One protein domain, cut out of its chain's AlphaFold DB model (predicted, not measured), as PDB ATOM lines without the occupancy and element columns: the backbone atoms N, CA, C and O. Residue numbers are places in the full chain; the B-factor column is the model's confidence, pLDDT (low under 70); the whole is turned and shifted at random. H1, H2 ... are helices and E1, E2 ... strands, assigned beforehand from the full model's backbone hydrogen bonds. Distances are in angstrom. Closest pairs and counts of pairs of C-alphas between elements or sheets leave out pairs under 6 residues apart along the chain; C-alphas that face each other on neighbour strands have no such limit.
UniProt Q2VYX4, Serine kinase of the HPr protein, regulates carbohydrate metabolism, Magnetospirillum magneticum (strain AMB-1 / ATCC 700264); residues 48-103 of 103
ATOM      1  N   VAL A  48     221.141 185.718 193.677       96.69
ATOM      2  CA  VAL A  48     221.187 184.498 192.866       96.69
ATOM      3  C   VAL A  48     222.070 184.750 191.649       96.69
ATOM      4  O   VAL A  48     221.940 185.778 190.981       96.69
ATOM      5  N   VAL A  49     222.996 183.831 191.381       96.75
ATOM      6  CA  VAL A  49     223.896 183.903 190.226       96.75
ATOM      7  C   VAL A  49     223.744 182.640 189.395       96.75
ATOM      8  O   VAL A  49     224.183 181.572 189.822       96.75
ATOM      9  N   ASP A  50     223.186 182.782 188.200       97.62
ATOM     10  CA  ASP A  50     223.065 181.686 187.250       97.62
ATOM     11  C   ASP A  50     224.336 181.575 186.407       97.62
ATOM     12  O   ASP A  50     224.813 182.536 185.792       97.62
ATOM     13  N   LEU A  51     224.906 180.371 186.386       98.00
ATOM     14  CA  LEU A  51     226.107 180.070 185.620       98.00
ATOM     15  C   LEU A  51     225.720 179.713 184.182       98.00
ATOM     16  O   LEU A  51     225.124 178.666 183.933       98.00
ATOM     17  N   VAL A  52     226.076 180.574 183.232       97.75
ATOM     18  CA  VAL A  52     225.663 180.468 181.825       97.75
ATOM     19  C   VAL A  52     226.857 180.415 180.869       97.75
ATOM     20  O   VAL A  52     228.005 180.673 181.238       97.75
ATOM     21  N   ALA A  53     226.593 180.080 179.605       97.69
ATOM     22  CA  ALA A  53     227.595 180.191 178.550       97.69
ATOM     23  C   ALA A  53     228.035 181.660 178.357       97.69
ATOM     24  O   ALA A  53     227.196 182.556 178.458       97.69
ATOM     25  N   PRO A  54     229.308 181.936 177.998       96.25
ATOM     26  CA  PRO A  54     229.798 183.308 177.825       96.25
ATOM     27  C   PRO A  54     228.986 184.159 176.843       96.25
ATOM     28  O   PRO A  54     228.823 185.352 177.057       96.25
ATOM     29  N   SER A  55     228.438 183.550 175.790       95.94
ATOM     30  CA  SER A  55     227.613 184.239 174.790       95.94
ATOM     31  C   SER A  55     226.268 184.742 175.324       95.94
ATOM     32  O   SER A  55     225.638 185.557 174.661       95.94
ATOM     33  N   ALA A  56     225.815 184.242 176.476       95.94
ATOM     34  CA  ALA A  56     224.588 184.683 177.136       95.94
ATOM     35  C   ALA A  56     224.829 185.834 178.130       95.94
ATOM     36  O   ALA A  56     223.874 186.376 178.674       95.94
ATOM     37  N   VAL A  57     226.089 186.202 178.388       95.50
ATOM     38  CA  VAL A  57     226.429 187.326 179.265       95.50
ATOM     39  C   VAL A  57     226.573 188.586 178.421       95.50
ATOM     40  O   VAL A  57     227.516 188.733 177.644       95.50
ATOM     41  N   GLU A  58     225.638 189.513 178.587       93.19
ATOM     42  CA  GLU A  58     225.691 190.808 177.917       93.19
ATOM     43  C   GLU A  58     226.800 191.694 178.495       93.19
ATOM     44  O   GLU A  58     227.162 191.612 179.670       93.19
ATOM     45  N   ARG A  59     227.348 192.589 177.665       90.06
ATOM     46  CA  ARG A  59     228.380 193.544 178.102       90.06
ATOM     47  C   ARG A  59     227.833 194.572 179.103       90.06
ATOM     48  O   ARG A  59     228.574 194.999 179.984       90.06
ATOM     49  N   LEU A  60     226.579 194.989 178.919       89.25
ATOM     50  CA  LEU A  60     225.841 195.927 179.769       89.25
ATOM     51  C   LEU A  60     224.442 195.346 180.021       89.25
ATOM     52  O   LEU A  60     223.498 195.761 179.354       89.25
ATOM     53  N   PRO A  61     224.325 194.345 180.910       89.06
ATOM     54  CA  PRO A  61     223.043 193.714 181.183       89.06
ATOM     55  C   PRO A  61     222.125 194.677 181.936       89.06
ATOM     56  O   PRO A  61     222.573 195.448 182.790       89.06
ATOM     57  N   GLU A  62     220.827 194.591 181.666       88.00
ATOM     58  CA  GLU A  62     219.824 195.224 182.518       88.00
ATOM     59  C   GLU A  62     219.785 194.565 183.906       88.00
ATOM     60  O   GLU A  62     220.147 193.396 184.089       88.00
ATOM     61  N   ALA A  63     219.333 195.318 184.912       87.12
ATOM     62  CA  ALA A  63     219.134 194.769 186.246       87.12
ATOM     63  C   ALA A  63     218.048 193.682 186.205       87.12
ATOM     64  O   ALA A  63     216.909 193.942 185.821       87.12
ATOM     65  N   SER A  64     218.399 192.473 186.639       90.69
ATOM     66  CA  SER A  64     217.486 191.333 186.697       90.69
ATOM     67  C   SER A  64     217.150 190.970 188.140       90.69
ATOM     68  O   SER A  64     217.925 191.210 189.076       90.69
ATOM     69  N   ALA A  65     215.978 190.370 188.319       93.00
ATOM     70  CA  ALA A  65     215.523 189.847 189.590       93.00
ATOM     71  C   ALA A  65     214.848 188.485 189.412       93.00
ATOM     72  O   ALA A  65     214.289 188.190 188.355       93.00
ATOM     73  N   LEU A  66     214.895 187.673 190.465       95.44
ATOM     74  CA  LEU A  66     214.255 186.364 190.539       95.44
ATOM     75  C   LEU A  66     213.322 186.334 191.749       95.44
ATOM     76  O   LEU A  66     213.687 186.812 192.820       95.44
ATOM     77  N   GLU A  67     212.134 185.756 191.598       96.88
ATOM     78  CA  GLU A  67     211.229 185.535 192.723       96.88
ATOM     79  C   GLU A  67     211.422 184.131 193.307       96.88
ATOM     80  O   GLU A  67     211.305 183.135 192.593       96.88
ATOM     81  N   LEU A  68     211.685 184.052 194.613       97.19
ATOM     82  CA  LEU A  68     211.720 182.804 195.375       97.19
ATOM     83  C   LEU A  68     210.848 182.955 196.624       97.19
ATOM     84  O   LEU A  68     210.967 183.931 197.358       97.19
ATOM     85  N   LEU A  69     209.941 182.000 196.864       97.12
ATOM     86  CA  LEU A  69     209.011 181.998 198.011       97.12
ATOM     87  C   LEU A  69     208.275 183.347 198.228       97.12
ATOM     88  O   LEU A  69     208.013 183.769 199.362       97.12
ATOM     89  N   GLY A  70     207.937 184.035 197.130       96.62
ATOM     90  CA  GLY A  70     207.243 185.326 197.140       96.62
ATOM     91  C   GLY A  70     208.103 186.515 197.584       96.62
ATOM     92  O   GLY A  70     207.545 187.513 198.043       96.62
ATOM     93  N   LEU A  71     209.433 186.403 197.512       96.62
ATOM     94  CA  LEU A  71     210.387 187.494 197.714       96.62
ATOM     95  C   LEU A  71     211.250 187.677 196.464       96.62
ATOM     96  O   LEU A  71     211.743 186.712 195.880       96.62
ATOM     97  N   THR A  72     211.428 188.932 196.058       95.56
ATOM     98  CA  THR A  72     212.241 189.311 194.901       95.56
ATOM     99  C   THR A  72     213.701 189.469 195.311       95.56
ATOM    100  O   THR A  72     214.042 190.327 196.125       95.56
ATOM    101  N   LEU A  73     214.569 188.662 194.713       94.38
ATOM    102  CA  LEU A  73     216.010 188.684 194.912       94.38
ATOM    103  C   LEU A  73     216.722 189.271 193.705       94.38
ATOM    104  O   LEU A  73     216.261 189.163 192.569       94.38
ATOM    105  N   ARG A  74     217.909 189.825 193.948       93.88
ATOM    106  CA  ARG A  74     218.814 190.226 192.869       93.88
ATOM    107  C   ARG A  74     219.261 188.995 192.098       93.88
ATOM    108  O   ARG A  74     219.565 187.963 192.701       93.88
ATOM    109  N   HIS A  75     219.344 189.140 190.785       95.56
ATOM    110  CA  HIS A  75     219.702 188.053 189.895       95.56
ATOM    111  C   HIS A  75     220.753 188.505 188.880       95.56
ATOM    112  O   HIS A  75     220.685 189.613 188.346       95.56
ATOM    113  N   LEU A  76     221.754 187.657 188.645       94.62
ATOM    114  CA  LEU A  76     222.855 187.915 187.722       94.62
ATOM    115  C   LEU A  76     223.182 186.664 186.918       94.62
ATOM    116  O   LEU A  76     223.207 185.561 187.454       94.62
ATOM    117  N   LEU A  77     223.546 186.864 185.655       96.56
ATOM    118  CA  LEU A  77     224.137 185.823 184.823       96.56
ATOM    119  C   LEU A  77     225.663 185.941 184.857       96.56
ATOM    120  O   LEU A  77     226.213 187.043 184.771       96.56
ATOM    121  N   LEU A  78     226.362 184.813 184.966       97.31
ATOM    122  CA  LEU A  78     227.822 184.777 185.041       97.31
ATOM    123  C   LEU A  78     228.398 183.638 184.200       97.31
ATOM    124  O   LEU A  78     227.948 182.502 184.283       97.31
ATOM    125  N   ALA A  79     229.469 183.918 183.461       98.06
ATOM    126  CA  ALA A  79     230.278 182.883 182.832       98.06
ATOM    127  C   ALA A  79     231.246 182.268 183.869       98.06
ATOM    128  O   ALA A  79     232.166 182.955 184.323       98.06
ATOM    129  N   PRO A  80     231.094 180.987 184.261       97.62
ATOM    130  CA  PRO A  80     231.815 180.423 185.410       97.62
ATOM    131  C   PRO A  80     233.315 180.203 185.178       97.62
ATOM    132  O   PRO A  80     234.083 180.164 186.136       97.62
ATOM    133  N   PHE A  81     233.738 180.048 183.921       96.69
ATOM    134  CA  PHE A  81     235.113 179.668 183.571       96.69
ATOM    135  C   PHE A  81     236.016 180.847 183.201       96.69
ATOM    136  O   PHE A  81     237.167 180.654 182.810       96.69
ATOM    137  N   GLU A  82     235.534 182.079 183.336       96.75
ATOM    138  CA  GLU A  82     236.408 183.242 183.243       96.75
ATOM    139  C   GLU A  82     237.301 183.328 184.485       96.75
ATOM    140  O   GLU A  82     236.831 183.191 185.614       96.75
ATOM    141  N   ALA A  83     238.579 183.672 184.306       97.31
ATOM    142  CA  ALA A  83     239.516 183.844 185.423       97.31
ATOM    143  C   ALA A  83     239.029 184.864 186.478       97.31
ATOM    144  O   ALA A  83     239.429 184.816 187.640       97.31
ATOM    145  N   SER A  84     238.151 185.788 186.081       96.62
ATOM    146  CA  SER A  84     237.574 186.817 186.946       96.62
ATOM    147  C   SER A  84     236.231 186.433 187.584       96.62
ATOM    148  O   SER A  84     235.724 187.223 188.380       96.62
ATOM    149  N   ALA A  85     235.662 185.251 187.315       97.00
ATOM    150  CA  ALA A  85     234.313 184.868 187.752       97.00
ATOM    151  C   ALA A  85     234.103 185.044 189.267       97.00
ATOM    152  O   ALA A  85     233.217 185.780 189.703       97.00
ATOM    153  N   ALA A  86     234.996 184.483 190.089       97.06
ATOM    154  CA  ALA A  86     234.918 184.631 191.544       97.06
ATOM    155  C   ALA A  86     235.079 186.093 192.012       97.06
ATOM    156  O   ALA A  86     234.500 186.495 193.022       97.06
ATOM    157  N   ALA A  87     235.863 186.909 191.296       96.50
ATOM    158  CA  ALA A  87     236.008 188.331 191.604       96.50
ATOM    159  C   ALA A  87     234.731 189.118 191.272       96.50
ATOM    160  O   ALA A  87     234.334 189.970 192.066       96.50
ATOM    161  N   LYS A  88     234.057 188.788 190.162       95.12
ATOM    162  CA  LYS A  88     232.765 189.372 189.776       95.12
ATOM    163  C   LYS A  88     231.678 189.069 190.812       95.12
ATOM    164  O   LYS A  88     230.995 189.996 191.230       95.12
ATOM    165  N   VAL A  89     231.590 187.830 191.315       95.50
ATOM    166  CA  VAL A  89     230.647 187.473 192.402       95.50
ATOM    167  C   VAL A  89     230.906 188.309 193.658       95.50
ATOM    168  O   VAL A  89     229.980 188.879 194.228       95.50
ATOM    169  N   ARG A  90     232.173 188.452 194.076       95.25
ATOM    170  CA  ARG A  90     232.521 189.294 195.238       95.25
ATOM    171  C   ARG A  90     232.163 190.765 195.031       95.25
ATOM    172  O   ARG A  90     231.756 191.415 195.990       95.25
ATOM    173  N   LEU A  91     232.339 191.292 193.818       93.56
ATOM    174  CA  LEU A  91     231.959 192.664 193.486       93.56
ATOM    175  C   LEU A  91     230.436 192.836 193.537       93.56
ATOM    176  O   LEU A  91     229.961 193.750 194.200       93.56
ATOM    177  N   ALA A  92     229.687 191.921 192.920       92.06
ATOM    178  CA  ALA A  92     228.225 191.916 192.928       92.06
ATOM    179  C   ALA A  92     227.634 191.841 194.344       92.06
ATOM    180  O   ALA A  92     226.676 192.543 194.657       92.06
ATOM    181  N   MET A  93     228.238 191.038 195.225       91.19
ATOM    182  CA  MET A  93     227.827 190.959 196.629       91.19
ATOM    183  C   MET A  93     228.013 192.278 197.385       91.19
ATOM    184  O   MET A  93     227.244 192.561 198.297       91.19
ATOM    185  N   ARG A  94     229.028 193.075 197.027       89.56
ATOM    186  CA  ARG A  94     229.329 194.359 197.684       89.56
ATOM    187  C   ARG A  94     228.553 195.530 197.097       89.56
ATOM    188  O   ARG A  94     228.232 196.456 197.831       89.56
ATOM    189  N   ALA A  95     228.317 195.515 195.791       80.88
ATOM    190  CA  ALA A  95     227.561 196.555 195.113       80.88
ATOM    191  C   ALA A  95     226.094 196.488 195.547       80.88
ATOM    192  O   ALA A  95     225.527 195.398 195.622       80.88
ATOM    193  N   SER A  96     225.455 197.628 195.800       66.31
ATOM    194  CA  SER A  96     223.992 197.693 195.820       66.31
ATOM    195  C   SER A  96     223.457 197.581 194.388       66.31
ATOM    196  O   SER A  96     224.147 197.961 193.444       66.31
ATOM    197  N   THR A  97     222.212 197.128 194.187       59.03
ATOM    198  CA  THR A  97     221.556 197.185 192.857       59.03
ATOM    199  C   THR A  97     221.586 198.601 192.268       59.03
ATOM    200  O   THR A  97     221.581 198.759 191.058       59.03
ATOM    201  N   ARG A  98     221.645 199.632 193.126       51.38
ATOM    202  CA  ARG A  98     221.737 201.046 192.730       51.38
ATOM    203  C   ARG A  98     223.132 201.482 192.265       51.38
ATOM    204  O   ARG A  98     223.228 202.497 191.589       51.38
ATOM    205  N   ASP A  99     224.184 200.745 192.625       58.84
ATOM    206  CA  ASP A  99     225.577 201.092 192.297       58.84
ATOM    207  C   ASP A  99     226.024 200.493 190.955       58.84
ATOM    208  O   ASP A  99     227.033 200.906 190.381       58.84
ATOM    209  N   ILE A 100     225.278 199.507 190.450       60.78
ATOM    210  CA  ILE A 100     225.465 198.948 189.114       60.78
ATOM    211  C   ILE A 100     224.655 199.825 188.171       60.78
ATOM    212  O   ILE A 100     223.439 199.703 188.097       60.78
ATOM    213  N   MET A 101     225.336 200.756 187.510       46.84
ATOM    214  CA  MET A 101     224.707 201.721 186.617       46.84
ATOM    215  C   MET A 101     224.120 200.986 185.395       46.84
ATOM    216  O   MET A 101     224.900 200.424 184.618       46.84
ATOM    217  N   PRO A 102     222.782 200.944 185.234       50.03
ATOM    218  CA  PRO A 102     222.171 200.497 183.986       50.03
ATOM    219  C   PRO A 102     222.481 201.519 182.871       50.03
ATOM    220  O   PRO A 102     222.940 202.622 183.189       50.03
ATOM    221  N   PRO A 103     222.307 201.158 181.585       49.12
ATOM    222  CA  PRO A 103     222.512 202.085 180.468       49.12
ATOM    223  C   PRO A 103     221.739 203.406 180.602       49.12
ATOM    224  O   PRO A 103     220.646 203.412 181.215       49.12
TER     225      PRO A 103
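Overview. This is residues 48 to 103 of the 103 residues of the protein "Serine kinase of the HPr protein, regulates carbohydrate metabolism" of Magnetospirillum magneticum (strain AMB-1 / ATCC 700264) (UniProt Q2VYX4). A narrow, staggered sheet of three strands has one helix, H1, over one face, lying along the long strand E3; the E2-E3 hairpin reaches out at one end. A long loop, residues 52 to 63, joins E1 to E2 on the side of E3 away from H1. The printed part has 56 residues, with three named strands and one named helix in the order E1, E2, E3, H1; the sheet, E1 E3 E2, is mixed. The class is mixed, helices and strands, with under half of the residues in named elements. The whole is compact, with a radius of gyration of the C-alphas of 11.5 A and spans of 33 by 23 by 20 A.

Arrangement. In the sheet, E3, residues 71 to 78, is the inner strand between the edge strands E1, residues 48 to 51, and E2, residues 64 to 68. E3 and E2 form an antiparallel hairpin over residues 71 to 75 of E3, with N 73 and O 66 within hydrogen-bond range at 2.8 A. E3 and E1 are parallel over residues 75 to 78 of E3, at 28 degrees, with N 50 and O 76 at 2.9 A. H1, residues 85 to 94, is on the sheet at a height over the sheet of 10.0 A, in two layers, a helix on one face of a sheet. It lies over E3 and runs along the strands, at 26 degrees to E3 on the local plane. The closest C-alphas of H1 and E3 are those of Ala 85 and Leu 78, 7.0 A apart. In H1 every O i to N i+4 pair is within hydrogen-bond range.

Along the chain. E3 measures 21.7 A, E2 13.5 A and E1 9.8 A, from C-alpha 48 at (221.187, 184.498, 192.866). H1 measures 14.6 A and ends with C-alpha 94 at (229.329, 194.359, 197.684).

Size, cuts and confidence. The two C-alphas farthest apart, those of Gly 70 and Ala 83, are 34.4 A apart. The printed part has no cut. The link from E1 to E2 is long. Residues 96 to 103 have pLDDT under 70.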